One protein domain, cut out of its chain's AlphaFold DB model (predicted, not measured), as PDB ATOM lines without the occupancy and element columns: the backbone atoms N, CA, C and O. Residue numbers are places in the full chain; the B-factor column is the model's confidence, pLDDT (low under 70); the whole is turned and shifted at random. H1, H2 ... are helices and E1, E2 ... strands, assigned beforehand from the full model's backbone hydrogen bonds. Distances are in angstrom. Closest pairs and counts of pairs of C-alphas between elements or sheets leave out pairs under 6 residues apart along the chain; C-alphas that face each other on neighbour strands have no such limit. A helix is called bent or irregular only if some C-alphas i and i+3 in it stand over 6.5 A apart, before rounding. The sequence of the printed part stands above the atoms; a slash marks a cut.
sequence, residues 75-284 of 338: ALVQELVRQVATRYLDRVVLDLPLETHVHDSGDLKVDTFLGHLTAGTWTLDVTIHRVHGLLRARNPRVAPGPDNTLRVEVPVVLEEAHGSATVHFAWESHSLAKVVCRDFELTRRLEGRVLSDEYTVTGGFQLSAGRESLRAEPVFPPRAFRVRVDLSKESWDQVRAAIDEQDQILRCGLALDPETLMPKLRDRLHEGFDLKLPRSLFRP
ATOM      1  N   ALA A  75     178.399 239.079 180.011       90.69
ATOM      2  CA  ALA A  75     177.508 239.018 181.172       90.69
ATOM      3  C   ALA A  75     176.203 239.812 180.971       90.69
ATOM      4  O   ALA A  75     175.139 239.357 181.381       90.69
ATOM      5  N   LEU A  76     176.268 240.973 180.309       92.19
ATOM      6  CA  LEU A  76     175.078 241.760 179.985       92.19
ATOM      7  C   LEU A  76     174.252 241.072 178.893       92.19
ATOM      8  O   LEU A  76     173.037 240.984 179.019       92.19
ATOM      9  N   VAL A  77     174.901 240.544 177.852       91.75
ATOM     10  CA  VAL A  77     174.222 239.786 176.786       91.75
ATOM     11  C   VAL A  77     173.509 238.561 177.366       91.75
ATOM     12  O   VAL A  77     172.331 238.343 177.099       91.75
ATOM     13  N   GLN A  78     174.198 237.804 178.217       93.00
ATOM     14  CA  GLN A  78     173.668 236.664 178.958       93.00
ATOM     15  C   GLN A  78     172.432 237.047 179.784       93.00
ATOM     16  O   GLN A  78     171.428 236.336 179.758       93.00
ATOM     17  N   GLU A  79     172.482 238.173 180.497       93.75
ATOM     18  CA  GLU A  79     171.362 238.659 181.304       93.75
ATOM     19  C   GLU A  79     170.167 239.087 180.442       93.75
ATOM     20  O   GLU A  79     169.033 238.719 180.741       93.75
ATOM     21  N   LEU A  80     170.406 239.795 179.336       91.19
ATOM     22  CA  LEU A  80     169.354 240.177 178.392       91.19
ATOM     23  C   LEU A  80     168.676 238.945 177.786       91.19
ATOM     24  O   LEU A  80     167.449 238.857 177.775       91.19
ATOM     25  N   VAL A  81     169.458 237.960 177.338       90.94
ATOM     26  CA  VAL A  81     168.919 236.711 176.782       90.94
ATOM     27  C   VAL A  81     168.156 235.926 177.850       90.94
ATOM     28  O   VAL A  81     167.079 235.403 177.567       90.94
ATOM     29  N   ARG A  82     168.635 235.905 179.099       92.88
ATOM     30  CA  ARG A  82     167.911 235.304 180.229       92.88
ATOM     31  C   ARG A  82     166.575 235.997 180.491       92.88
ATOM     32  O   ARG A  82     165.575 235.312 180.703       92.88
ATOM     33  N   GLN A  83     166.532 237.328 180.460       91.38
ATOM     34  CA  GLN A  83     165.292 238.087 180.633       91.38
ATOM     35  C   GLN A  83     164.309 237.829 179.494       91.38
ATOM     36  O   GLN A  83     163.125 237.624 179.751       91.38
ATOM     37  N   VAL A  84     164.791 237.779 178.250       88.56
ATOM     38  CA  VAL A  84     163.959 237.437 177.091       88.56
ATOM     39  C   VAL A  84     163.401 236.022 177.233       88.56
ATOM     40  O   VAL A  84     162.193 235.840 177.105       88.56
ATOM     41  N   ALA A  85     164.240 235.042 177.574       88.75
ATOM     42  CA  ALA A  85     163.804 233.664 177.776       88.75
ATOM     43  C   ALA A  85     162.763 233.553 178.898       88.75
ATOM     44  O   ALA A  85     161.714 232.953 178.712       88.75
ATOM     45  N   THR A  86     163.000 234.204 180.034       87.06
ATOM     46  CA  THR A  86     162.073 234.154 181.177       87.06
ATOM     47  C   THR A  86     160.756 234.879 180.888       87.06
ATOM     48  O   THR A  86     159.719 234.502 181.414       87.06
ATOM     49  N   ARG A  87     160.772 235.945 180.080       88.62
ATOM     50  CA  ARG A  87     159.577 236.765 179.835       88.62
ATOM     51  C   ARG A  87     158.734 236.272 178.665       88.62
ATOM     52  O   ARG A  87     157.518 236.407 178.709       88.62
ATOM     53  N   TYR A  88     159.378 235.775 177.615       86.88
ATOM     54  CA  TYR A  88     158.716 235.438 176.354       86.88
ATOM     55  C   TYR A  88     158.753 233.946 176.032       86.88
ATOM     56  O   TYR A  88     157.961 233.503 175.208       86.88
ATOM     57  N   LEU A  89     159.657 233.180 176.655       88.94
ATOM     58  CA  LEU A  89     159.788 231.733 176.450       88.94
ATOM     59  C   LEU A  89     159.360 230.909 177.680       88.94
ATOM     60  O   LEU A  89     159.548 229.692 177.713       88.94
ATOM     61  N   ASP A  90     158.778 231.554 178.693       89.19
ATOM     62  CA  ASP A  90     158.131 230.876 179.815       89.19
ATOM     63  C   ASP A  90     156.706 230.490 179.405       89.19
ATOM     64  O   ASP A  90     155.921 231.348 179.000       89.19
ATOM     65  N   ARG A  91     156.384 229.193 179.495       91.56
ATOM     66  CA  ARG A  91     155.058 228.628 179.182       91.56
ATOM     67  C   ARG A  91     154.552 228.974 177.780       91.56
ATOM     68  O   ARG A  91     153.434 229.449 177.591       91.56
ATOM     69  N   VAL A  92     155.383 228.702 176.782       92.00
ATOM     70  CA  VAL A  92     155.015 228.829 175.373       92.00
ATOM     71  C   VAL A  92     154.188 227.629 174.954       92.00
ATOM     72  O   VAL A  92     154.620 226.482 175.067       92.00
ATOM     73  N   VAL A  93     153.010 227.911 174.411       92.38
ATOM     74  CA  VAL A  93     152.208 226.921 173.706       92.38
ATOM     75  C   VAL A  93     152.803 226.701 172.321       92.38
ATOM     76  O   VAL A  93     152.843 227.605 171.487       92.38
ATOM     77  N   LEU A  94     153.262 225.481 172.091       89.62
ATOM     78  CA  LEU A  94     153.667 224.985 170.795       89.62
ATOM     79  C   LEU A  94     152.504 224.196 170.194       89.62
ATOM     80  O   LEU A  94     151.947 223.315 170.846       89.62
ATOM     81  N   ASP A  95     152.157 224.512 168.954       90.19
ATOM     82  CA  ASP A  95     151.126 223.821 168.191       90.19
ATOM     83  C   ASP A  95     151.669 223.558 166.786       90.19
ATOM     84  O   ASP A  95     151.833 224.482 165.985       90.19
ATOM     85  N   LEU A  96     152.058 222.307 166.535       84.88
ATOM     86  CA  LEU A  96     152.741 221.914 165.308       84.88
ATOM     87  C   LEU A  96     151.902 220.927 164.503       84.88
ATOM     88  O   LEU A  96     151.697 219.800 164.967       84.88
ATOM     89  N   PRO A  97     151.499 221.292 163.272       84.31
ATOM     90  CA  PRO A  97     151.128 220.317 162.261       84.31
ATOM     91  C   PRO A  97     152.424 219.691 161.737       84.31
ATOM     92  O   PRO A  97     153.140 220.288 160.935       84.31
ATOM     93  N   LEU A  98     152.792 218.539 162.288       77.56
ATOM     94  CA  LEU A  98     154.068 217.900 161.966       77.56
ATOM     95  C   LEU A  98     154.000 217.100 160.667       77.56
ATOM     96  O   LEU A  98     155.031 216.979 160.009       77.56
ATOM     97  N   GLU A  99     152.831 216.520 160.359       82.88
ATOM     98  CA  GLU A  99     152.610 215.566 159.254       82.88
ATOM     99  C   GLU A  99     153.795 214.600 159.082       82.88
ATOM    100  O   GLU A  99     154.270 214.319 157.986       82.88
ATOM    101  N   THR A 100     154.353 214.155 160.211       81.75
ATOM    102  CA  THR A 100     155.607 213.401 160.227       81.75
ATOM    103  C   THR A 100     155.293 211.919 160.191       81.75
ATOM    104  O   THR A 100     154.498 211.433 160.997       81.75
ATOM    105  N   HIS A 101     155.954 211.218 159.276       84.94
ATOM    106  CA  HIS A 101     155.842 209.778 159.111       84.94
ATOM    107  C   HIS A 101     156.983 209.076 159.844       84.94
ATOM    108  O   HIS A 101     158.157 209.387 159.629       84.94
ATOM    109  N   VAL A 102     156.633 208.128 160.703       82.88
ATOM    110  CA  VAL A 102     157.566 207.197 161.330       82.88
ATOM    111  C   VAL A 102     157.253 205.820 160.777       82.88
ATOM    112  O   VAL A 102     156.124 205.359 160.906       82.88
ATOM    113  N   HIS A 103     158.244 205.194 160.158       85.06
ATOM    114  CA  HIS A 103     158.151 203.837 159.644       85.06
ATOM    115  C   HIS A 103     159.038 202.933 160.496       85.06
ATOM    116  O   HIS A 103     160.207 203.257 160.719       85.06
ATOM    117  N   ASP A 104     158.491 201.818 160.961       82.06
ATOM    118  CA  ASP A 104     159.231 200.751 161.630       82.06
ATOM    119  C   ASP A 104     158.766 199.403 161.067       82.06
ATOM    120  O   ASP A 104     157.604 199.247 160.691       82.06
ATOM    121  N   SER A 105     159.668 198.434 160.968       85.12
ATOM    122  CA  SER A 105     159.342 197.097 160.474       85.12
ATOM    123  C   SER A 105     160.262 196.049 161.080       85.12
ATOM    124  O   SER A 105     161.375 196.343 161.525       85.12
ATOM    125  N   GLY A 106     159.803 194.802 161.119       81.06
ATOM    126  CA  GLY A 106     160.610 193.720 161.663       81.06
ATOM    127  C   GLY A 106     160.022 192.334 161.469       81.06
ATOM    128  O   GLY A 106     158.877 192.162 161.058       81.06
ATOM    129  N   ASP A 107     160.827 191.337 161.826       82.56
ATOM    130  CA  ASP A 107     160.442 189.931 161.793       82.56
ATOM    131  C   ASP A 107     159.998 189.479 163.184       82.56
ATOM    132  O   ASP A 107     160.720 189.670 164.169       82.56
ATOM    133  N   LEU A 108     158.859 188.796 163.272       75.75
ATOM    134  CA  LEU A 108     158.494 188.070 164.483       75.75
ATOM    135  C   LEU A 108     159.031 186.640 164.393       75.75
ATOM    136  O   LEU A 108     158.604 185.850 163.549       75.75
ATOM    137  N   LYS A 109     159.959 186.295 165.286       77.94
ATOM    138  CA  LYS A 109     160.489 184.934 165.432       77.94
ATOM    139  C   LYS A 109     159.836 184.257 166.629       77.94
ATOM    140  O   LYS A 109     159.756 184.851 167.701       77.94
ATOM    141  N   VAL A 110     159.379 183.027 166.431       71.94
ATOM    142  CA  VAL A 110     158.740 182.204 167.458       71.94
ATOM    143  C   VAL A 110     159.605 180.977 167.712       71.94
ATOM    144  O   VAL A 110     160.068 180.317 166.778       71.94
ATOM    145  N   ASP A 111     159.812 180.673 168.988       69.69
ATOM    146  CA  ASP A 111     160.528 179.481 169.418       69.69
ATOM    147  C   ASP A 111     159.604 178.269 169.342       69.69
ATOM    148  O   ASP A 111     158.537 178.231 169.954       69.69
ATOM    149  N   THR A 112     160.017 177.258 168.583       68.12
ATOM    150  CA  THR A 112     159.318 175.976 168.485       68.12
ATOM    151  C   THR A 112     160.214 174.851 168.992       68.12
ATOM    152  O   THR A 112     161.434 174.995 169.081       68.12
ATOM    153  N   PHE A 113     159.631 173.683 169.267       71.38
ATOM    154  CA  PHE A 113     160.382 172.488 169.676       71.38
ATOM    155  C   PHE A 113     161.400 171.996 168.620       71.38
ATOM    156  O   PHE A 113     162.219 171.133 168.926       71.38
ATOM    157  N   LEU A 114     161.366 172.543 167.395       71.69
ATOM    158  CA  LEU A 114     162.279 172.239 166.284       71.69
ATOM    159  C   LEU A 114     163.248 173.392 165.949       71.69
ATOM    160  O   LEU A 114     164.011 173.274 164.992       71.69
ATOM    161  N   GLY A 115     163.234 174.494 166.708       76.88
ATOM    162  CA  GLY A 115     164.079 175.674 166.487       76.88
ATOM    163  C   GLY A 115     163.292 176.980 166.321       76.88
ATOM    164  O   GLY A 115     162.088 177.035 166.578       76.88
ATOM    165  N   HIS A 116     163.980 178.043 165.895       74.88
ATOM    166  CA  HIS A 116     163.392 179.369 165.671       74.88
ATOM    167  C   HIS A 116     162.733 179.440 164.290       74.88
ATOM    168  O   HIS A 116     163.401 179.235 163.274       74.88
ATOM    169  N   LEU A 117     161.442 179.765 164.243       75.75
ATOM    170  CA  LEU A 117     160.704 179.960 162.997       75.75
ATOM    171  C   LEU A 117     160.277 181.427 162.874       75.75
ATOM    172  O   LEU A 117     159.701 181.985 163.806       75.75
ATOM    173  N   THR A 118     160.526 182.056 161.725       79.00
ATOM    174  CA  THR A 118     159.942 183.369 161.417       79.00
ATOM    175  C   THR A 118     158.452 183.189 161.136       79.00
ATOM    176  O   THR A 118     158.081 182.532 160.164       79.00
ATOM    177  N   ALA A 119     157.598 183.743 161.995       76.12
ATOM    178  CA  ALA A 119     156.144 183.657 161.876       76.12
ATOM    179  C   ALA A 119     155.582 184.638 160.834       76.12
ATOM    180  O   ALA A 119     154.585 184.343 160.173       76.12
ATOM    181  N   GLY A 120     156.239 185.782 160.662       79.69
ATOM    182  CA  GLY A 120     155.827 186.816 159.724       79.69
ATOM    183  C   GLY A 120     156.648 188.087 159.879       79.69
ATOM    184  O   GLY A 120     157.489 188.190 160.781       79.69
ATOM    185  N   THR A 121     156.389 189.030 158.989       83.44
ATOM    186  CA  THR A 121     156.898 190.399 159.030       83.44
ATOM    187  C   THR A 121     155.781 191.330 159.482       83.44
ATOM    188  O   THR A 121     154.604 191.138 159.164       83.44
ATOM    189  N   TRP A 122     156.144 192.350 160.246       82.44
ATOM    190  CA  TRP A 122     155.246 193.439 160.598       82.44
ATOM    191  C   TRP A 122     155.799 194.758 160.077       82.44
ATOM    192  O   TRP A 122     157.012 194.970 160.047       82.44
ATOM    193  N   THR A 123     154.883 195.646 159.716       85.19
ATOM    194  CA  THR A 123     155.167 197.014 159.290       85.19
ATOM    195  C   THR A 123     154.272 197.966 160.070       85.19
ATOM    196  O   THR A 123     153.081 197.706 160.249       85.19
ATOM    197  N   LEU A 124     154.846 199.062 160.552       83.19
ATOM    198  CA  LEU A 124     154.183 200.094 161.332       83.19
ATOM    199  C   LEU A 124     154.482 201.463 160.718       83.19
ATOM    200  O   LEU A 124     155.594 201.973 160.839       83.19
ATOM    201  N   ASP A 125     153.466 202.083 160.130       87.12
ATOM    202  CA  ASP A 125     153.516 203.454 159.634       87.12
ATOM    203  C   ASP A 125     152.687 204.364 160.541       87.12
ATOM    204  O   ASP A 125     151.460 204.274 160.619       87.12
ATOM    205  N   VAL A 126     153.353 205.279 161.235       86.50
ATOM    206  CA  VAL A 126     152.722 206.257 162.123       86.50
ATOM    207  C   VAL A 126     152.783 207.630 161.481       86.50
ATOM    208  O   VAL A 126     153.859 208.172 161.248       86.50
ATOM    209  N   THR A 127     151.622 208.230 161.242       89.44
ATOM    210  CA  THR A 127     151.496 209.616 160.784       89.44
ATOM    211  C   THR A 127     151.073 210.497 161.950       89.44
ATOM    212  O   THR A 127     149.936 210.414 162.418       89.44
ATOM    213  N   ILE A 128     151.980 211.350 162.424       87.62
ATOM    214  CA  ILE A 128     151.718 212.304 163.504       87.62
ATOM    215  C   ILE A 128     151.095 213.563 162.901       87.62
ATOM    216  O   ILE A 128     151.766 214.319 162.200       87.62
ATOM    217  N   HIS A 129     149.818 213.805 163.196       88.94
ATOM    218  CA  HIS A 129     149.071 214.919 162.599       88.94
ATOM    219  C   HIS A 129     149.387 216.239 163.279       88.94
ATOM    220  O   HIS A 129     149.749 217.220 162.634       88.94
ATOM    221  N   ARG A 130     149.231 216.266 164.604       87.75
ATOM    222  CA  ARG A 130     149.316 217.486 165.399       87.75
ATOM    223  C   ARG A 130     149.851 217.168 166.780       87.75
ATOM    224  O   ARG A 130     149.421 216.191 167.397       87.75
ATOM    225  N   VAL A 131     150.761 218.011 167.248       88.94
ATOM    226  CA  VAL A 131     151.279 217.983 168.615       88.94
ATOM    227  C   VAL A 131     151.070 219.352 169.222       88.94
ATOM    228  O   VAL A 131     151.525 220.358 168.676       88.94
ATOM    229  N   HIS A 132     150.394 219.367 170.362       92.69
ATOM    230  CA  HIS A 132     150.222 220.543 171.183       92.69
ATOM    231  C   HIS A 132     150.984 220.334 172.493       92.69
ATOM    232  O   HIS A 132     150.738 219.375 173.220       92.69
ATOM    233  N   GLY A 133     151.944 221.215 172.776       92.56
ATOM    234  CA  GLY A 133     152.759 221.157 173.985       92.56
ATOM    235  C   GLY A 133     152.888 222.499 174.687       92.56
ATOM    236  O   GLY A 133     152.855 223.548 174.050       92.56
ATOM    237  N   LEU A 134     153.056 222.452 176.002       94.88
ATOM    238  CA  LEU A 134     153.417 223.573 176.851       94.88
ATOM    239  C   LEU A 134     154.902 223.462 177.201       94.88
ATOM    240  O   LEU A 134     155.338 222.528 177.876       94.88
ATOM    241  N   LEU A 135     155.680 224.422 176.716       93.94
ATOM    242  CA  LEU A 135     157.124 224.471 176.884       93.94
ATOM    243  C   LEU A 135     157.523 225.573 177.850       93.94
ATOM    244  O   LEU A 135     156.988 226.677 177.813       93.94
ATOM    245  N   ARG A 136     158.548 225.309 178.650       94.50
ATOM    246  CA  ARG A 136     159.120 226.282 179.567       94.50
ATOM    247  C   ARG A 136     160.627 226.361 179.413       94.50
ATOM    248  O   ARG A 136     161.342 225.414 179.735       94.50
ATOM    249  N   ALA A 137     161.123 227.512 178.975       94.31
ATOM    250  CA  ALA A 137     162.554 227.767 178.951       94.31
ATOM    251  C   ALA A 137     163.125 227.906 180.373       94.31
ATOM    252  O   ALA A 137     162.541 228.532 181.261       94.31
ATOM    253  N   ARG A 138     164.306 227.329 180.582       94.50
ATOM    254  CA  ARG A 138     165.166 227.560 181.745       94.50
ATOM    255  C   ARG A 138     166.198 228.635 181.426       94.50
ATOM    256  O   ARG A 138     166.152 229.279 180.381       94.50
ATOM    257  N   ASN A 139     167.127 228.843 182.357       94.31
ATOM    258  CA  ASN A 139     168.205 229.807 182.189       94.31
ATOM    259  C   ASN A 139     169.056 229.427 180.967       94.31
ATOM    260  O   ASN A 139     169.727 228.391 181.006       94.31
ATOM    261  N   PRO A 140     169.048 230.246 179.902       95.38
ATOM    262  CA  PRO A 140     169.872 229.987 178.736       95.38
ATOM    263  C   PRO A 140     171.343 230.229 179.078       95.38
ATOM    264  O   PRO A 140     171.653 230.908 180.055       95.38
ATOM    265  N   ARG A 141     172.258 229.725 178.257       95.44
ATOM    266  CA  ARG A 141     173.682 230.072 178.270       95.44
ATOM    267  C   ARG A 141     174.054 230.673 176.928       95.44
ATOM    268  O   ARG A 141     173.654 230.158 175.887       95.44
ATOM    269  N   VAL A 142     174.823 231.748 176.964       94.75
ATOM    270  CA  VAL A 142     175.276 232.486 175.794       94.75
ATOM    271  C   VAL A 142     176.786 232.566 175.824       94.75
ATOM    272  O   VAL A 142     177.384 232.905 176.846       94.75
ATOM    273  N   ALA A 143     177.403 232.262 174.692       94.62
ATOM    274  CA  ALA A 143     178.839 232.366 174.530       94.62
ATOM    275  C   ALA A 143     179.180 232.903 173.137       94.62
ATOM    276  O   ALA A 143     178.479 232.597 172.170       94.62
ATOM    277  N   PRO A 144     180.269 233.668 172.997       93.38
ATOM    278  CA  PRO A 144     180.779 234.041 171.690       93.38
ATOM    279  C   PRO A 144     181.224 232.795 170.909       93.38
ATOM    280  O   PRO A 144     181.775 231.834 171.454       93.38
ATOM    281  N   GLY A 145     180.933 232.793 169.614       92.75
ATOM    282  CA  GLY A 145     181.284 231.758 168.651       92.75
ATOM    283  C   GLY A 145     182.141 232.304 167.507       92.75
ATOM    284  O   GLY A 145     182.427 233.498 167.466       92.75
ATOM    285  N   PRO A 146     182.571 231.432 166.578       91.12
ATOM    286  CA  PRO A 146     183.271 231.873 165.375       91.12
ATOM    287  C   PRO A 146     182.345 232.707 164.477       91.12
ATOM    288  O   PRO A 146     181.125 232.720 164.664       91.12
ATOM    289  N   ASP A 147     182.928 233.386 163.492       90.94
ATOM    290  CA  ASP A 147     182.199 234.002 162.375       90.94
ATOM    291  C   ASP A 147     181.057 234.938 162.802       90.94
ATOM    292  O   ASP A 147     179.956 234.909 162.249       90.94
ATOM    293  N   ASN A 148     181.327 235.769 163.816       94.12
ATOM    294  CA  ASN A 148     180.387 236.749 164.364       94.12
ATOM    295  C   ASN A 148     179.107 236.143 164.968       94.12
ATOM    296  O   ASN A 148     178.021 236.717 164.880       94.12
ATOM    297  N   THR A 149     179.227 234.959 165.567       95.50
ATOM    298  CA  THR A 149     178.085 234.208 166.099       95.50
ATOM    299  C   THR A 149     177.981 234.333 167.614       95.50
ATOM    300  O   THR A 149     178.972 234.205 168.326       95.50
ATOM    301  N   LEU A 150     176.764 234.484 168.133       95.06
ATOM    302  CA  LEU A 150     176.437 234.224 169.535       95.06
ATOM    303  C   LEU A 150     175.859 232.818 169.662       95.06
ATOM    304  O   LEU A 150     174.748 232.560 169.205       95.06
ATOM    305  N   ARG A 151     176.601 231.896 170.275       96.00
ATOM    306  CA  ARG A 151     176.102 230.555 170.589       96.00
ATOM    307  C   ARG A 151     175.112 230.646 171.734       96.00
ATOM    308  O   ARG A 151     175.377 231.334 172.718       96.00
ATOM    309  N   VAL A 152     174.007 229.926 171.608       94.94
ATOM    310  CA  VAL A 152     172.941 229.892 172.601       94.94
ATOM    311  C   VAL A 152     172.586 228.444 172.905       94.94
ATOM    312  O   VAL A 152     172.376 227.629 172.006       94.94
ATOM    313  N   GLU A 153     172.507 228.141 174.190       95.75
ATOM    314  CA  GLU A 153     172.022 226.877 174.727       95.75
ATOM    315  C   GLU A 153     170.837 227.174 175.642       95.75
ATOM    316  O   GLU A 153     170.975 227.916 176.611       95.75
ATOM    317  N   VAL A 154     169.665 226.634 175.323       94.69
ATOM    318  CA  VAL A 154     168.439 226.852 176.094       94.69
ATOM    319  C   VAL A 154     167.914 225.498 176.556       94.69
ATOM    320  O   VAL A 154     167.442 224.725 175.720       94.69
ATOM    321  N   PRO A 155     167.972 225.182 177.859       95.44
ATOM    322  CA  PRO A 155     167.245 224.040 178.391       95.44
ATOM    323  C   PRO A 155     165.749 224.364 178.373       95.44
ATOM    324  O   PRO A 155     165.331 225.428 178.834       95.44
ATOM    325  N   VAL A 156     164.945 223.473 177.807       93.88
ATOM    326  CA  VAL A 156     163.501 223.633 177.652       93.88
ATOM    327  C   VAL A 156     162.818 222.437 178.291       93.88
ATOM    328  O   VAL A 156     163.023 221.299 177.879       93.88
ATOM    329  N   VAL A 157     161.989 222.704 179.292       95.06
ATOM    330  CA  VAL A 157     161.152 221.691 179.930       95.06
ATOM    331  C   VAL A 157     159.856 221.579 179.150       95.06
ATOM    332  O   VAL A 157     159.172 222.579 178.928       95.06
ATOM    333  N   LEU A 158     159.509 220.363 178.755       94.06
ATOM    334  CA  LEU A 158     158.176 220.042 178.276       94.06
ATOM    335  C   LEU A 158     157.296 219.754 179.491       94.06
ATOM    336  O   LEU A 158     157.413 218.691 180.098       94.06
ATOM    337  N   GLU A 159     156.467 220.719 179.888       93.62
ATOM    338  CA  GLU A 159     155.586 220.569 181.054       93.62
ATOM    339  C   GLU A 159     154.457 219.588 180.727       93.62
ATOM    340  O   GLU A 159     154.237 218.621 181.454       93.62
ATOM    341  N   GLU A 160     153.798 219.793 179.589       92.31
ATOM    342  CA  GLU A 160     152.693 218.960 179.122       92.31
ATOM    343  C   GLU A 160     152.722 218.882 177.599       92.31
ATOM    344  O   GLU A 160     153.051 219.860 176.931       92.31
ATOM    345  N   ALA A 161     152.348 217.743 177.025       92.94
ATOM    346  CA  ALA A 161     152.035 217.676 175.606       92.94
ATOM    347  C   ALA A 161     151.068 216.547 175.300       92.94
ATOM    348  O   ALA A 161     151.119 215.478 175.906       92.94
ATOM    349  N   HIS A 162     150.221 216.794 174.315       93.88
ATOM    350  CA  HIS A 162     149.272 215.846 173.771       93.88
ATOM    351  C   HIS A 162     149.288 215.917 172.249       93.88
ATOM    352  O   HIS A 162     149.688 216.912 171.641       93.88
ATOM    353  N   GLY A 163     148.869 214.833 171.619       92.44
ATOM    354  CA  GLY A 163     148.844 214.758 170.173       92.44
ATOM    355  C   GLY A 163     147.979 213.623 169.674       92.44
ATOM    356  O   GLY A 163     147.526 212.763 170.428       92.44
ATOM    357  N   SER A 164     147.777 213.641 168.364       92.38
ATOM    358  CA  SER A 164     147.045 212.599 167.655       92.38
ATOM    359  C   SER A 164     147.880 212.061 166.507       92.38
ATOM    360  O   SER A 164     148.495 212.843 165.770       92.38
ATOM    361  N   ALA A 165     147.835 210.751 166.312       91.38
ATOM    362  CA  ALA A 165     148.493 210.071 165.212       91.38
ATOM    363  C   ALA A 165     147.536 209.084 164.538       91.38
ATOM    364  O   ALA A 165     146.636 208.550 165.179       91.38
ATOM    365  N   THR A 166     147.724 208.836 163.246       92.44
ATOM    366  CA  THR A 166     147.155 207.654 162.592       92.44
ATOM    367  C   THR A 166     148.235 206.597 162.513       92.44
ATOM    368  O   THR A 166     149.320 206.863 162.010       92.44
ATOM    369  N   VAL A 167     147.924 205.412 163.011       88.69
ATOM    370  CA  VAL A 167     148.771 204.233 162.927       88.69
ATOM    371  C   VAL A 167     148.195 203.307 161.872       88.69
ATOM    372  O   VAL A 167     147.021 202.936 161.951       88.69
ATOM    373  N   HIS A 168     149.029 202.938 160.912       89.94
ATOM    374  CA  HIS A 168     148.794 201.860 159.971       89.94
ATOM    375  C   HIS A 168     149.725 200.715 160.353       89.94
ATOM    376  O   HIS A 168     150.940 200.876 160.390       89.94
ATOM    377  N   PHE A 169     149.147 199.576 160.692       85.69
ATOM    378  CA  PHE A 169     149.875 198.362 161.011       85.69
ATOM    379  C   PHE A 169     149.532 197.311 159.964       85.69
ATOM    380  O   PHE A 169     148.352 197.072 159.710       85.69
ATOM    381  N   ALA A 170     150.544 196.687 159.379       85.94
ATOM    382  CA  ALA A 170     150.390 195.586 158.443       85.94
ATOM    383  C   ALA A 170     151.162 194.370 158.953       85.94
ATOM    384  O   ALA A 170     152.289 194.490 159.437       85.94
ATOM    385  N   TRP A 171     150.542 193.202 158.841       82.12
ATOM    386  CA  TRP A 171     151.135 191.913 159.159       82.12
ATOM    387  C   TRP A 171     151.087 191.018 157.930       82.12
ATOM    388  O   TRP A 171     150.007 190.738 157.401       82.12
ATOM    389  N   GLU A 172     152.254 190.526 157.525       83.06
ATOM    390  CA  GLU A 172     152.398 189.546 156.458       83.06
ATOM    391  C   GLU A 172     152.900 188.228 157.046       83.06
ATOM    392  O   GLU A 172     153.982 188.117 157.627       83.06
ATOM    393  N   SER A 173     152.087 187.190 156.900       78.69
ATOM    394  CA  SER A 173     152.413 185.853 157.377       78.69
ATOM    395  C   SER A 173     153.407 185.153 156.447       78.69
ATOM    396  O   SER A 173     153.283 185.178 155.216       78.69
ATOM    397  N   HIS A 174     154.375 184.442 157.031       80.19
ATOM    398  CA  HIS A 174     155.321 183.621 156.275       80.19
ATOM    399  C   HIS A 174     155.071 182.114 156.460       80.19
ATOM    400  O   HIS A 174     154.728 181.620 157.535       80.19
ATOM    401  N   SER A 175     155.294 181.345 155.386       69.75
ATOM    402  CA  SER A 175     155.353 179.873 155.402       69.75
ATOM    403  C   SER A 175     154.090 179.186 155.973       69.75
ATOM    404  O   SER A 175     152.968 179.561 155.635       69.75
ATOM    405  N   LEU A 176     154.258 178.136 156.794       56.53
ATOM    406  CA  LEU A 176     153.170 177.340 157.385       56.53
ATOM    407  C   LEU A 176     152.251 178.162 158.306       56.53
ATOM    408  O   LEU A 176     151.130 177.729 158.576       56.53
ATOM    409  N   ALA A 177     152.685 179.353 158.739       55.69
ATOM    410  CA  ALA A 177     151.852 180.268 159.506       55.69
ATOM    411  C   ALA A 177     150.674 180.802 158.680       55.69
ATOM    412  O   ALA A 177     149.639 181.064 159.267       55.69
ATOM    413  N   LYS A 178     150.752 180.853 157.340       57.28
ATOM    414  CA  LYS A 178     149.682 181.379 156.465       57.28
ATOM    415  C   LYS A 178     148.354 180.613 156.553       57.28
ATOM    416  O   LYS A 178     147.293 181.136 156.215       57.28
ATOM    417  N   VAL A 179     148.407 179.354 156.994       59.88
ATOM    418  CA  VAL A 179     147.217 178.510 157.202       59.88
ATOM    419  C   VAL A 179     146.466 178.910 158.476       59.88
ATOM    420  O   VAL A 179     145.250 178.744 158.543       59.88
ATOM    421  N   VAL A 180     147.181 179.453 159.464       62.78
ATOM    422  CA  VAL A 180     146.648 179.839 160.774       62.78
ATOM    423  C   VAL A 180     146.546 181.366 160.824       62.78
ATOM    424  O   VAL A 180     145.450 181.910 160.764       62.78
ATOM    425  N   CYS A 181     147.674 182.068 160.776       65.44
ATOM    426  CA  CYS A 181     147.789 183.522 160.763       65.44
ATOM    427  C   CYS A 181     147.593 184.058 159.348       65.44
ATOM    428  O   CYS A 181     148.465 183.931 158.496       65.44
ATOM    429  N   ARG A 182     146.424 184.648 159.090       72.38
ATOM    430  CA  ARG A 182     146.176 185.388 157.849       72.38
ATOM    431  C   ARG A 182     146.870 186.744 157.894       72.38
ATOM    432  O   ARG A 182     147.037 187.316 158.968       72.38
ATOM    433  N   ASP A 183     147.198 187.254 156.716       79.12
ATOM    434  CA  ASP A 183     147.655 188.630 156.543       79.12
ATOM    435  C   ASP A 183     146.542 189.586 157.001       79.12
ATOM    436  O   ASP A 183     145.349 189.311 156.795       79.12
ATOM    437  N   PHE A 184     146.913 190.686 157.649       80.81
ATOM    438  CA  PHE A 184     145.946 191.697 158.061       80.81
ATOM    439  C   PHE A 184     146.552 193.091 158.082       80.81
ATOM    440  O   PHE A 184     147.747 193.279 158.295       80.81
ATOM    441  N   GLU A 185     145.680 194.075 157.895       85.19
ATOM    442  CA  GLU A 185     146.015 195.487 157.951       85.19
ATOM    443  C   GLU A 185     145.038 196.195 158.885       85.19
ATOM    444  O   GLU A 185     143.827 195.955 158.865       85.19
ATOM    445  N   LEU A 186     145.568 197.087 159.711       86.19
ATOM    446  CA  LEU A 186     144.822 197.848 160.691       86.19
ATOM    447  C   LEU A 186     145.195 199.316 160.570       86.19
ATOM    448  O   LEU A 186     146.351 199.689 160.710       86.19
ATOM    449  N   THR A 187     144.192 200.165 160.381       91.44
ATOM    450  CA  THR A 187     144.355 201.615 160.473       91.44
ATOM    451  C   THR A 187     143.542 202.145 161.641       91.44
ATOM    452  O   THR A 187     142.325 201.931 161.704       91.44
ATOM    453  N   ARG A 188     144.195 202.843 162.572       92.06
ATOM    454  CA  ARG A 188     143.543 203.463 163.732       92.06
ATOM    455  C   ARG A 188     144.099 204.847 164.001       92.06
ATOM    456  O   ARG A 188     145.289 205.098 163.853       92.06
ATOM    457  N   ARG A 189     143.219 205.751 164.421       92.62
ATOM    458  CA  ARG A 189     143.611 207.050 164.957       92.62
ATOM    459  C   ARG A 189     143.776 206.897 166.461       92.62
ATOM    460  O   ARG A 189     142.839 206.476 167.125       92.62
ATOM    461  N   LEU A 190     144.950 207.239 166.966       92.81
ATOM    462  CA  LEU A 190     145.296 207.159 168.374       92.81
ATOM    463  C   LEU A 190     145.578 208.554 168.921       92.81
ATOM    464  O   LEU A 190     146.089 209.436 168.223       92.81
ATOM    465  N   GLU A 191     145.272 208.720 170.197       93.38
ATOM    466  CA  GLU A 191     145.592 209.899 170.983       93.38
ATOM    467  C   GLU A 191     146.573 209.524 172.081       93.38
ATOM    468  O   GLU A 191     146.474 208.465 172.710       93.38
ATOM    469  N   GLY A 192     147.522 210.415 172.325       92.38
ATOM    470  CA  GLY A 192     148.561 210.192 173.307       92.38
ATOM    471  C   GLY A 192     149.051 211.480 173.929       92.38
ATOM    472  O   GLY A 192     148.708 212.592 173.518       92.38
ATOM    473  N   ARG A 193     149.885 211.296 174.940       92.88
ATOM    474  CA  ARG A 193     150.618 212.343 175.627       92.88
ATOM    475  C   ARG A 193     152.107 212.123 175.447       92.88
ATOM    476  O   ARG A 193     152.589 210.995 175.357       92.88
ATOM    477  N   VAL A 194     152.841 213.217 175.432       89.81
ATOM    478  CA  VAL A 194     154.292 213.173 175.515       89.81
ATOM    479  C   VAL A 194     154.672 213.209 176.990       89.81
ATOM    480  O   VAL A 194     154.114 213.989 177.763       89.81
ATOM    481  N   LEU A 195     155.602 212.349 177.395       89.12
ATOM    482  CA  LEU A 195     156.109 212.350 178.760       89.12
ATOM    483  C   LEU A 195     156.963 213.599 178.994       89.12
ATOM    484  O   LEU A 195     157.764 213.989 178.143       89.12
ATOM    485  N   SER A 196     156.776 214.221 180.158       89.19
ATOM    486  CA  SER A 196     157.541 215.403 180.551       89.19
ATOM    487  C   SER A 196     159.030 215.070 180.619       89.19
ATOM    488  O   SER A 196     159.427 214.065 181.212       89.19
ATOM    489  N   ASP A 197     159.837 215.917 179.989       92.88
ATOM    490  CA  ASP A 197     161.291 215.799 179.974       92.88
ATOM    491  C   ASP A 197     161.942 217.168 179.736       92.88
ATOM    492  O   ASP A 197     161.272 218.139 179.363       92.88
ATOM    493  N   GLU A 198     163.255 217.242 179.940       94.38
ATOM    494  CA  GLU A 198     164.058 218.425 179.645       94.38
ATOM    495  C   GLU A 198     164.910 218.211 178.389       94.38
ATOM    496  O   GLU A 198     165.732 217.300 178.301       94.38
ATOM    497  N   TYR A 199     164.748 219.107 177.419       92.56
ATOM    498  CA  TYR A 199     165.457 219.081 176.148       92.56
ATOM    499  C   TYR A 199     166.344 220.312 176.020       92.56
ATOM    500  O   TYR A 199     165.884 221.447 176.128       92.56
ATOM    501  N   THR A 200     167.630 220.108 175.742       93.81
ATOM    502  CA  THR A 200     168.553 221.224 175.514       93.81
ATOM    503  C   THR A 200     168.580 221.606 174.037       93.81
ATOM    504  O   THR A 200     169.064 220.854 173.188       93.81
ATOM    505  N   VAL A 201     168.084 222.803 173.727       92.75
ATOM    506  CA  VAL A 201     168.139 223.390 172.386       92.75
ATOM    507  C   VAL A 201     169.456 224.145 172.237       92.75
ATOM    508  O   VAL A 201     169.677 225.164 172.887       92.75
ATOM    509  N   THR A 202     170.340 223.656 171.366       94.00
ATOM    510  CA  THR A 202     171.642 224.282 171.094       94.00
ATOM    511  C   THR A 202     171.686 224.840 169.677       94.00
ATOM    512  O   THR A 202     171.361 224.141 168.717       94.00
ATOM    513  N   GLY A 203     172.174 226.066 169.539       94.69
ATOM    514  CA  GLY A 203     172.458 226.697 168.255       94.69
ATOM    515  C   GLY A 203     173.135 228.040 168.459       94.69
ATOM    516  O   GLY A 203     173.989 228.191 169.336       94.69
ATOM    517  N   GLY A 204     172.754 229.025 167.662       94.81
ATOM    518  CA  GLY A 204     173.238 230.383 167.824       94.81
ATOM    519  C   GLY A 204     172.574 231.363 166.879       94.81
ATOM    520  O   GLY A 204     171.708 231.003 166.086       94.81
ATOM    521  N   PHE A 205     173.013 232.610 166.971       95.12
ATOM    522  CA  PHE A 205     172.624 233.685 166.078       95.12
ATOM    523  C   PHE A 205     173.872 234.266 165.437       95.12
ATOM    524  O   PHE A 205     174.744 234.782 166.138       95.12
ATOM    525  N   GLN A 206     173.957 234.174 164.115       96.25
ATOM    526  CA  GLN A 206     174.956 234.901 163.356       96.25
ATOM    527  C   GLN A 206     174.522 236.359 163.276       96.25
ATOM    528  O   GLN A 206     173.422 236.671 162.816       96.25
ATOM    529  N   LEU A 207     175.374 237.252 163.762       94.50
ATOM    530  CA  LEU A 207     175.083 238.671 163.772       94.50
ATOM    531  C   LEU A 207     175.630 239.330 162.511       94.50
ATOM    532  O   LEU A 207     176.731 239.035 162.049       94.50
ATOM    533  N   SER A 208     174.861 240.256 161.958       92.56
ATOM    534  CA  SER A 208     175.274 241.061 160.816       92.56
ATOM    535  C   SER A 208     174.763 242.487 160.956       92.56
ATOM    536  O   SER A 208     173.701 242.741 161.528       92.56
ATOM    537  N   ALA A 209     175.553 243.423 160.447       89.25
ATOM    538  CA  ALA A 209     175.231 244.837 160.418       89.25
ATOM    539  C   ALA A 209     174.936 245.268 158.980       89.25
ATOM    540  O   ALA A 209     175.804 245.215 158.113       89.25
ATOM    541  N   GLY A 210     173.705 245.705 158.736       84.69
ATOM    542  CA  GLY A 210     173.332 246.489 157.567       84.69
ATOM    543  C   GLY A 210     173.424 247.988 157.861       84.69
ATOM    544  O   GLY A 210     173.598 248.412 159.000       84.69
ATOM    545  N   ARG A 211     173.255 248.825 156.828       76.69
ATOM    546  CA  ARG A 211     173.297 250.295 156.989       76.69
ATOM    547  C   ARG A 211     172.222 250.827 157.940       76.69
ATOM    548  O   ARG A 211     172.459 251.809 158.638       76.69
ATOM    549  N   GLU A 212     171.048 250.200 157.935       79.75
ATOM    550  CA  GLU A 212     169.859 250.673 158.660       79.75
ATOM    551  C   GLU A 212     169.316 249.662 159.678       79.75
ATOM    552  O   GLU A 212     168.513 250.029 160.537       79.75
ATOM    553  N   SER A 213     169.786 248.415 159.635       85.81
ATOM    554  CA  SER A 213     169.346 247.348 160.532       85.81
ATOM    555  C   SER A 213     170.507 246.479 161.002       85.81
ATOM    556  O   SER A 213     171.497 246.296 160.298       85.81
ATOM    557  N   LEU A 214     170.367 245.919 162.199       88.88
ATOM    558  CA  LEU A 214     171.155 244.787 162.669       88.88
ATOM    559  C   LEU A 214     170.313 243.536 162.508       88.88
ATOM    560  O   LEU A 214     169.150 243.531 162.901       88.88
ATOM    561  N   ARG A 215     170.900 242.470 161.982       92.88
ATOM    562  CA  ARG A 215     170.198 241.210 161.774       92.88
ATOM    563  C   ARG A 215     170.864 240.093 162.554       92.88
ATOM    564  O   ARG A 215     172.071 239.882 162.437       92.88
ATOM    565  N   ALA A 216     170.062 239.375 163.329       93.69
ATOM    566  CA  ALA A 216     170.430 238.139 163.998       93.69
ATOM    567  C   ALA A 216     169.813 236.963 163.229       93.69
ATOM    568  O   ALA A 216     168.612 236.701 163.332       93.69
ATOM    569  N   GLU A 217     170.629 236.276 162.435       95.38
ATOM    570  CA  GLU A 217     170.214 235.124 161.636       95.38
ATOM    571  C   GLU A 217     170.373 233.833 162.462       95.38
ATOM    572  O   GLU A 217     171.462 233.567 162.980       95.38
ATOM    573  N   PRO A 218     169.321 233.019 162.635       95.25
ATOM    574  CA  PRO A 218     169.391 231.808 163.440       95.25
ATOM    575  C   PRO A 218     170.214 230.715 162.750       95.25
ATOM    576  O   PRO A 218     169.932 230.305 161.627       95.25
ATOM    577  N   VAL A 219     171.182 230.162 163.475       94.00
ATOM    578  CA  VAL A 219     172.005 229.022 163.058       94.00
ATOM    579  C   VAL A 219     171.777 227.881 164.047       94.00
ATOM    580  O   VAL A 219     172.531 227.676 164.999       94.00
ATOM    581  N   PHE A 220     170.688 227.142 163.836       91.50
ATOM    582  CA  PHE A 220     170.337 225.964 164.631       91.50
ATOM    583  C   PHE A 220     170.491 224.710 163.765       91.50
ATOM    584  O   PHE A 220     169.751 224.546 162.788       91.50
ATOM    585  N   PRO A 221     171.460 223.825 164.066       88.62
ATOM    586  CA  PRO A 221     171.618 222.594 163.310       88.62
ATOM    587  C   PRO A 221     170.369 221.716 163.480       88.62
ATOM    588  O   PRO A 221     169.790 221.685 164.569       88.62
ATOM    589  N   PRO A 222     169.947 220.979 162.436       85.31
ATOM    590  CA  PRO A 222     168.838 220.048 162.565       85.31
ATOM    591  C   PRO A 222     169.227 218.961 163.567       85.31
ATOM    592  O   PRO A 222     170.110 218.146 163.303       85.31
ATOM    593  N   ARG A 223     168.577 218.968 164.729       86.06
ATOM    594  CA  ARG A 223     168.754 217.955 165.768       86.06
ATOM    595  C   ARG A 223     167.471 217.163 165.930       86.06
ATOM    596  O   ARG A 223     166.375 217.718 165.846       86.06
ATOM    597  N   ALA A 224     167.648 215.865 166.124       88.56
ATOM    598  CA  ALA A 224     166.596 214.999 166.605       88.56
ATOM    599  C   ALA A 224     166.527 215.108 168.131       88.56
ATOM    600  O   ALA A 224     167.560 215.104 168.803       88.56
ATOM    601  N   PHE A 225     165.314 215.210 168.653       88.12
ATOM    602  CA  PHE A 225     165.011 215.125 170.072       88.12
ATOM    603  C   PHE A 225     164.308 213.800 170.311       88.12
ATOM    604  O   PHE A 225     163.316 213.508 169.644       88.12
ATOM    605  N   ARG A 226     164.824 212.999 171.243       91.06
ATOM    606  CA  ARG A 226     164.229 211.713 171.592       91.06
ATOM    607  C   ARG A 226     163.036 211.940 172.512       91.06
ATOM    608  O   ARG A 226     163.208 212.155 173.705       91.06
ATOM    609  N   VAL A 227     161.840 211.918 171.947       87.94
ATOM    610  CA  VAL A 227     160.590 212.234 172.632       87.94
ATOM    611  C   VAL A 227     159.887 210.951 173.056       87.94
ATOM    612  O   VAL A 227     159.529 210.126 172.217       87.94
ATOM    613  N   ARG A 228     159.675 210.785 174.361       90.12
ATOM    614  CA  ARG A 228     158.972 209.627 174.927       90.12
ATOM    615  C   ARG A 228     157.476 209.883 174.960       90.12
ATOM    616  O   ARG A 228     157.047 210.964 175.359       90.12
ATOM    617  N   VAL A 229     156.680 208.899 174.562       89.25
ATOM    618  CA  VAL A 229     155.226 209.055 174.436       89.25
ATOM    619  C   VAL A 229     154.497 207.934 175.154       89.25
ATOM    620  O   VAL A 229     155.022 206.838 175.316       89.25
ATOM    621  N   ASP A 230     153.275 208.223 175.571       91.06
ATOM    622  CA  ASP A 230     152.350 207.262 176.152       91.06
ATOM    623  C   ASP A 230     150.971 207.489 175.530       91.06
ATOM    624  O   ASP A 230     150.576 208.627 175.262       91.06
ATOM    625  N   LEU A 231     150.238 206.415 175.261       90.75
ATOM    626  CA  LEU A 231     148.900 206.528 174.695       90.75
ATOM    627  C   LEU A 231     147.890 206.886 175.785       90.75
ATOM    628  O   LEU A 231     148.068 206.604 176.972       90.75
ATOM    629  N   SER A 232     146.786 207.504 175.374       92.25
ATOM    630  CA  SER A 232     145.621 207.634 176.244       92.25
ATOM    631  C   SER A 232     145.105 206.247 176.641       92.25
ATOM    632  O   SER A 232     145.306 205.261 175.929       92.25
ATOM    633  N   LYS A 233     144.396 206.163 177.772       93.12
ATOM    634  CA  LYS A 233     143.768 204.907 178.202       93.12
ATOM    635  C   LYS A 233     142.859 204.333 177.109       93.12
ATOM    636  O   LYS A 233     142.958 203.155 176.804       93.12
ATOM    637  N   GLU A 234     142.044 205.181 176.484       92.62
ATOM    638  CA  GLU A 234     141.152 204.780 175.394       92.62
ATOM    639  C   GLU A 234     141.927 204.237 174.188       92.62
ATOM    640  O   GLU A 234     141.569 203.201 173.640       92.62
ATOM    641  N   SER A 235     143.031 204.883 173.803       92.06
ATOM    642  CA  SER A 235     143.888 204.380 172.725       92.06
ATOM    643  C   SER A 235     144.561 203.056 173.091       92.06
ATOM    644  O   SER A 235     144.655 202.176 172.241       92.06
ATOM    645  N   TRP A 236     144.967 202.862 174.351       92.12
ATOM    646  CA  TRP A 236     145.446 201.561 174.822       92.12
ATOM    647  C   TRP A 236     144.361 200.482 174.777       92.12
ATOM    648  O   TRP A 236     144.651 199.358 174.368       92.12
ATOM    649  N   ASP A 237     143.126 200.816 175.151       92.25
ATOM    650  CA  ASP A 237     141.987 199.898 175.090       92.25
ATOM    651  C   ASP A 237     141.652 199.533 173.628       92.25
ATOM    652  O   ASP A 237     141.387 198.370 173.332       92.25
ATOM    653  N   GLN A 238     141.753 200.485 172.690       89.62
ATOM    654  CA  GLN A 238     141.593 200.232 171.251       89.62
ATOM    655  C   GLN A 238     142.693 199.327 170.682       89.62
ATOM    656  O   GLN A 238     142.396 198.438 169.885       89.62
ATOM    657  N   VAL A 239     143.954 199.539 171.079       87.00
ATOM    658  CA  VAL A 239     145.076 198.679 170.668       87.00
ATOM    659  C   VAL A 239     144.870 197.263 171.199       87.00
ATOM    660  O   VAL A 239     144.976 196.314 170.428       87.00
ATOM    661  N   ARG A 240     144.507 197.116 172.479       88.50
ATOM    662  CA  ARG A 240     144.195 195.807 173.065       88.50
ATOM    663  C   ARG A 240     143.054 195.120 172.318       88.50
ATOM    664  O   ARG A 240     143.239 193.997 171.882       88.50
ATOM    665  N   ALA A 241     141.929 195.803 172.105       87.75
ATOM    666  CA  ALA A 241     140.785 195.230 171.397       87.75
ATOM    667  C   ALA A 241     141.142 194.781 169.969       87.75
ATOM    668  O   ALA A 241     140.642 193.762 169.501       87.75
ATOM    669  N   ALA A 242     142.025 195.516 169.286       82.69
ATOM    670  CA  ALA A 242     142.502 195.130 167.965       82.69
ATOM    671  C   ALA A 242     143.391 193.877 168.001       82.69
ATOM    672  O   ALA A 242     143.299 193.059 167.089       82.69
ATOM    673  N   ILE A 243     144.220 193.713 169.038       79.81
ATOM    674  CA  ILE A 243     145.013 192.494 169.253       79.81
ATOM    675  C   ILE A 243     144.086 191.323 169.620       79.81
ATOM    676  O   ILE A 243     144.175 190.271 168.992       79.81
ATOM    677  N   ASP A 244     143.140 191.528 170.542       82.31
ATOM    678  CA  ASP A 244     142.151 190.526 170.969       82.31
ATOM    679  C   ASP A 244     141.316 190.002 169.787       82.31
ATOM    680  O   ASP A 244     141.037 188.808 169.692       82.31
ATOM    681  N   GLU A 245     140.926 190.878 168.854       79.19
ATOM    682  CA  GLU A 245     140.199 190.496 167.635       79.19
ATOM    683  C   GLU A 245     141.015 189.535 166.753       79.19
ATOM    684  O   GLU A 245     140.444 188.658 166.100       79.19
ATOM    685  N   GLN A 246     142.347 189.656 166.758       71.50
ATOM    686  CA  GLN A 246     143.232 188.745 166.026       71.50
ATOM    687  C   GLN A 246     143.560 187.459 166.804       71.50
ATOM    688  O   GLN A 246     143.917 186.452 166.184       71.50
ATOM    689  N   ASP A 247     143.416 187.464 168.133       70.25
ATOM    690  CA  ASP A 247     143.726 186.325 169.006       70.25
ATOM    691  C   ASP A 247     142.635 185.228 169.001       70.25
ATOM    692  O   ASP A 247     142.900 184.062 169.302       70.25
ATOM    693  N   GLN A 248     141.400 185.531 168.571       62.62
ATOM    694  CA  GLN A 248     140.291 184.564 168.603       62.62
ATOM    695  C   GLN A 248     140.504 183.337 167.684       62.62
ATOM    696  O   GLN A 248     140.258 183.388 166.479       62.62
ATOM    697  N   ILE A 249     140.924 182.223 168.311       50.41
ATOM    698  CA  ILE A 249     140.852 180.757 168.042       50.41
ATOM    699  C   ILE A 249     141.204 180.218 166.635       50.41
ATOM    700  O   ILE A 249     141.680 179.089 166.527       50.41
ATOM    701  N   LEU A 250     141.054 180.974 165.551       51.16
ATOM    702  CA  LEU A 250     141.348 180.520 164.185       51.16
ATOM    703  C   LEU A 250     142.517 181.254 163.523       51.16
ATOM    704  O   LEU A 250     142.759 180.988 162.345       51.16
ATOM    705  N   ARG A 251     143.212 182.175 164.219       55.47
ATOM    706  CA  ARG A 251     144.214 183.029 163.564       55.47
ATOM    707  C   ARG A 251     145.625 183.073 164.139       55.47
ATOM    708  O   ARG A 251     146.521 182.941 163.334       55.47
ATOM    709  N   CYS A 252     145.922 183.201 165.434       59.22
ATOM    710  CA  CYS A 252     147.350 183.286 165.819       59.22
ATOM    711  C   CYS A 252     147.637 183.059 167.318       59.22
ATOM    712  O   CYS A 252     148.613 183.603 167.828       59.22
ATOM    713  N   GLY A 253     146.818 182.245 168.004       53.84
ATOM    714  CA  GLY A 253     146.630 182.191 169.474       53.84
ATOM    715  C   GLY A 253     147.824 181.907 170.406       53.84
ATOM    716  O   GLY A 253     147.629 181.609 171.577       53.84
ATOM    717  N   LEU A 254     149.059 181.942 169.906       57.47
ATOM    718  CA  LEU A 254     150.299 181.881 170.692       57.47
ATOM    719  C   LEU A 254     151.284 183.012 170.350       57.47
ATOM    720  O   LEU A 254     152.204 183.270 171.118       57.47
ATOM    721  N   ALA A 255     151.123 183.677 169.202       60.41
ATOM    722  CA  ALA A 255     152.041 184.705 168.715       60.41
ATOM    723  C   ALA A 255     151.531 186.136 168.958       60.41
ATOM    724  O   ALA A 255     152.339 187.063 168.995       60.41
ATOM    725  N   LEU A 256     150.216 186.312 169.142       67.12
ATOM    726  CA  LEU A 256     149.559 187.610 169.329       67.12
ATOM    727  C   LEU A 256     148.880 187.750 170.703       67.12
ATOM    728  O   LEU A 256     147.866 188.428 170.815       67.12
ATOM    729  N   ASP A 257     149.448 187.142 171.748       74.25
ATOM    730  CA  ASP A 257     148.930 187.270 173.116       74.25
ATOM    731  C   ASP A 257     149.012 188.737 173.610       74.25
ATOM    732  O   ASP A 257     150.123 189.285 173.730       74.25
ATOM    733  N   PRO A 258     147.873 189.380 173.931       78.56
ATOM    734  CA  PRO A 258     147.827 190.743 174.450       78.56
ATOM    735  C   PRO A 258     148.649 190.933 175.728       78.56
ATOM    736  O   PRO A 258     149.267 191.985 175.900       78.56
ATOM    737  N   GLU A 259     148.694 189.937 176.616       82.69
ATOM    738  CA  GLU A 259     149.401 190.049 177.898       82.69
ATOM    739  C   GLU A 259     150.921 190.110 177.705       82.69
ATOM    740  O   GLU A 259     151.628 190.790 178.452       82.69
ATOM    741  N   THR A 260     151.427 189.478 176.645       78.44
ATOM    742  CA  THR A 260     152.846 189.518 176.280       78.44
ATOM    743  C   THR A 260     153.192 190.711 175.381       78.44
ATOM    744  O   THR A 260     154.272 191.298 175.514       78.44
ATOM    745  N   LEU A 261     152.309 191.089 174.450       78.12
ATOM    746  CA  LEU A 261     152.573 192.158 173.479       78.12
ATOM    747  C   LEU A 261     152.389 193.562 174.050       78.12
ATOM    748  O   LEU A 261     153.190 194.449 173.749       78.12
ATOM    749  N   MET A 262     151.370 193.785 174.880       84.62
ATOM    750  CA  MET A 262     151.065 195.120 175.402       84.62
ATOM    751  C   MET A 262     152.213 195.724 176.228       84.62
ATOM    752  O   MET A 262     152.518 196.901 176.014       84.62
ATOM    753  N   PRO A 263     152.901 194.977 177.119       86.19
ATOM    754  CA  PRO A 263     154.094 195.481 177.799       86.19
ATOM    755  C   PRO A 263     155.216 195.848 176.823       86.19
ATOM    756  O   PRO A 263     155.766 196.938 176.921       86.19
ATOM    757  N   LYS A 264     155.492 195.003 175.819       82.56
ATOM    758  CA  LYS A 264     156.539 195.267 174.815       82.56
ATOM    759  C   LYS A 264     156.252 196.522 173.990       82.56
ATOM    760  O   LYS A 264     157.154 197.317 173.745       82.56
ATOM    761  N   LEU A 265     154.996 196.722 173.580       82.62
ATOM    762  CA  LEU A 265     154.577 197.931 172.866       82.62
ATOM    763  C   LEU A 265     154.717 199.177 173.747       82.62
ATOM    764  O   LEU A 265     155.200 200.205 173.277       82.62
ATOM    765  N   ARG A 266     154.337 199.089 175.028       87.50
ATOM    766  CA  ARG A 266     154.535 200.174 176.004       87.50
ATOM    767  C   ARG A 266     156.005 200.522 176.169       87.50
ATOM    768  O   ARG A 266     156.355 201.696 176.080       87.50
ATOM    769  N   ASP A 267     156.851 199.516 176.351       87.12
ATOM    770  CA  ASP A 267     158.292 199.699 176.500       87.12
ATOM    771  C   ASP A 267     158.877 200.381 175.260       87.12
ATOM    772  O   ASP A 267     159.589 201.376 175.383       87.12
ATOM    773  N   ARG A 268     158.470 199.950 174.061       84.44
ATOM    774  CA  ARG A 268     158.894 200.570 172.801       84.44
ATOM    775  C   ARG A 268     158.460 202.035 172.671       84.44
ATOM    776  O   ARG A 268     159.247 202.863 172.221       84.44
ATOM    777  N   LEU A 269     157.242 202.392 173.082       83.56
ATOM    778  CA  LEU A 269     156.802 203.798 173.099       83.56
ATOM    779  C   LEU A 269     157.579 204.636 174.128       83.56
ATOM    780  O   LEU A 269     157.889 205.806 173.880       83.56
ATOM    781  N   HIS A 270     157.936 204.030 175.262       88.44
ATOM    782  CA  HIS A 270     158.736 204.661 176.310       88.44
ATOM    783  C   HIS A 270     160.219 204.821 175.942       88.44
ATOM    784  O   HIS A 270     160.861 205.728 176.472       88.44
ATOM    785  N   GLU A 271     160.761 204.015 175.022       88.44
ATOM    786  CA  GLU A 271     162.083 204.256 174.414       88.44
ATOM    787  C   GLU A 271     162.116 205.574 173.622       88.44
ATOM    788  O   GLU A 271     163.159 206.226 173.525       88.44
ATOM    789  N   GLY A 272     160.961 205.994 173.102       85.38
ATOM    790  CA  GLY A 272     160.747 207.276 172.445       85.38
ATOM    791  C   GLY A 272     161.180 207.333 170.981       85.38
ATOM    792  O   GLY A 272     161.894 206.474 170.462       85.38
ATOM    793  N   PHE A 273     160.777 208.418 170.327       82.75
ATOM    794  CA  PHE A 273     160.954 208.662 168.897       82.75
ATOM    795  C   PHE A 273     161.808 209.896 168.638       82.75
ATOM    796  O   PHE A 273     161.744 210.874 169.378       82.75
ATOM    797  N   ASP A 274     162.585 209.873 167.562       86.38
ATOM    798  CA  ASP A 274     163.410 211.006 167.160       86.38
ATOM    799  C   ASP A 274     162.580 212.041 166.385       86.38
ATOM    800  O   ASP A 274     162.271 211.871 165.207       86.38
ATOM    801  N   LEU A 275     162.243 213.149 167.047       82.69
ATOM    802  CA  LEU A 275     161.525 214.276 166.460       82.69
ATOM    803  C   LEU A 275     162.505 215.359 165.997       82.69
ATOM    804  O   LEU A 275     163.320 215.847 166.780       82.69
ATOM    805  N   LYS A 276     162.389 215.810 164.746       85.00
ATOM    806  CA  LYS A 276     163.122 216.987 164.255       85.00
ATOM    807  C   LYS A 276     162.235 218.224 164.330       85.00
ATOM    808  O   LYS A 276     161.133 218.230 163.792       85.00
ATOM    809  N   LEU A 277     162.736 219.287 164.955       82.44
ATOM    810  CA  LEU A 277     162.022 220.563 164.985       82.44
ATOM    811  C   LEU A 277     162.065 221.247 163.607       82.44
ATOM    812  O   LEU A 277     163.130 221.291 162.977       82.44
ATOM    813  N   PRO A 278     160.944 221.821 163.138       82.69
ATOM    814  CA  PRO A 278     160.925 222.550 161.883       82.69
ATOM    815  C   PRO A 278     161.740 223.843 161.994       82.69
ATOM    816  O   PRO A 278     161.644 224.588 162.971       82.69
ATOM    817  N   ARG A 279     162.525 224.149 160.953       83.19
ATOM    818  CA  ARG A 279     163.389 225.345 160.920       83.19
ATOM    819  C   ARG A 279     162.609 226.657 161.016       83.19
ATOM    820  O   ARG A 279     163.155 227.647 161.481       83.19
ATOM    821  N   SER A 280     161.337 226.655 160.622       82.06
ATOM    822  CA  SER A 280     160.441 227.819 160.662       82.06
ATOM    823  C   SER A 280     160.176 228.368 162.071       82.06
ATOM    824  O   SER A 280     159.701 229.502 162.190       82.06
ATOM    825  N   LEU A 281     160.490 227.597 163.120       83.00
ATOM    826  CA  LEU A 281     160.449 228.049 164.514       83.00
ATOM    827  C   LEU A 281     161.555 229.053 164.843       83.00
ATOM    828  O   LEU A 281     161.374 229.900 165.714       83.00
ATOM    829  N   PHE A 282     162.680 228.987 164.133       86.44
ATOM    830  CA  PHE A 282     163.807 229.885 164.326       86.44
ATOM    831  C   PHE A 282     163.775 230.933 163.218       86.44
ATOM    832  O   PHE A 282     164.169 230.668 162.083       86.44
ATOM    833  N   ARG A 283     163.258 232.124 163.532       89.75
ATOM    834  CA  ARG A 283     163.147 233.221 162.564       89.75
ATOM    835  C   ARG A 283     164.273 234.240 162.747       89.75
ATOM    836  O   ARG A 283     164.673 234.481 163.886       89.75
ATOM    837  N   PRO A 284     164.752 234.853 161.652       92.50
ATOM    838  CA  PRO A 284     165.627 236.013 161.727       92.50
ATOM    839  C   PRO A 284     164.981 237.146 162.518       92.50
ATOM    840  O   PRO A 284     163.765 237.344 162.450       92.50
TER     841      PRO A 284
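AT A GLANCE: This is residues 75 to 284 of the 338 residues of an uncharacterized protein of Acidobacteria bacterium (UniProt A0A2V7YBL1). A long, twisted and bent antiparallel sheet runs the length of a rod, with E1, E2 and E4 as its longest strands and E5 running on into E6 beside E4. The helical hairpin H3 and H4 packs on one half of it at E5 and E9, H1 packs on E3 and E4 in the other half, and the small pair E8 and E10 sits near the middle. At the tip of E6 and E7, residues 209 to 214 stick out. The printed part has 210 residues with four named helices and ten named strands, in the order H1 E1 E2 E3 E4 H2 E5 E6 E7 E8 E9 H3 H4 E10; the class is mixed. The whole is loose, with a radius of gyration of the C-alphas of 23.2 A and spans of 76 by 32 by 28 A.

HOW THE PARTS SIT: Start at H1, residues 75 to 88: it is on the sheet, at a height of 8.5 A, over E3, residues 141 to 144, and E4, residues 149 to 173; its closest C-alpha to E3 is Gln 78, 5.5 A from that of Val 142. Next, E1, residues 92 to 112, and E2, residues 115 to 137, form a hairpin, N 94 and O 133 being 2.8 A apart. E4 bends by 81 degrees at residue 159; E2 and E3 lie on one side of it, E5, residues 184 to 194, and E6, residues 197 to 209, on the other side. Look there for N 125 and O 168, N 141 and O 153, N 167 and O 188, and N 154 and O 201, each 2.8 A apart; E3 and E4 are a hairpin. H2, residues 175 to 179, stands at the sheet's level, its Ala 177 C-alpha 6.0 A from that of Ala 119. E6 and E7, residues 213 to 219, form a hairpin, N 206 and O 217 at 2.8 A. E8, residues 224 to 227, pairs antiparallel with E10, residues 273 to 276, N 225 and O 275 at 2.8 A. E9, residues 229 to 231, is the antiparallel neighbour of E5, N 193 and O 230 at 2.8 A. H3, residues 233 to 247, is on the sheet but only just over none of its strands, with 2 of its 15 C-alphas falling on E5; its closest C-alpha to E5 is Ser 235, 5.4 A from Leu 190's. H4, residues 258 to 271, only grazes the sheet with residues 266 to 271, and forms a helical hairpin with H3, touching it with residues 258 to 262 alone at a steep tilt of 45 degrees, opposite ways; the C-alphas of Ile 243 and Pro 258 are closest, 6.2 A. In H1 every O i to N i+4 pair is within hydrogen-bond range; H3 has 10 of 11, H4 8 of 10, and H2 0 of 1 with 1 of 2 O i to N i+3 pairs.

IN THESE COORDINATES: Find C-alpha 75 at (177.508, 239.018, 181.172), where H1 begins. E1, E2 and E4 run 53.5, 53.6 and 55.4 A, E6 37.7 A and E5 28.9 A. E10 ends at C-alpha 276, (163.122, 216.987, 164.255).

THE WHOLE: The two C-alphas farthest apart, of Phe 113 and Arg 211, are 79.9 A apart. The printed part has no cut; H3 to H4 is a short link and the others are tight. The model's confidence is under 70 at residues 111 to 112, 175 to 181 and 248 to 256.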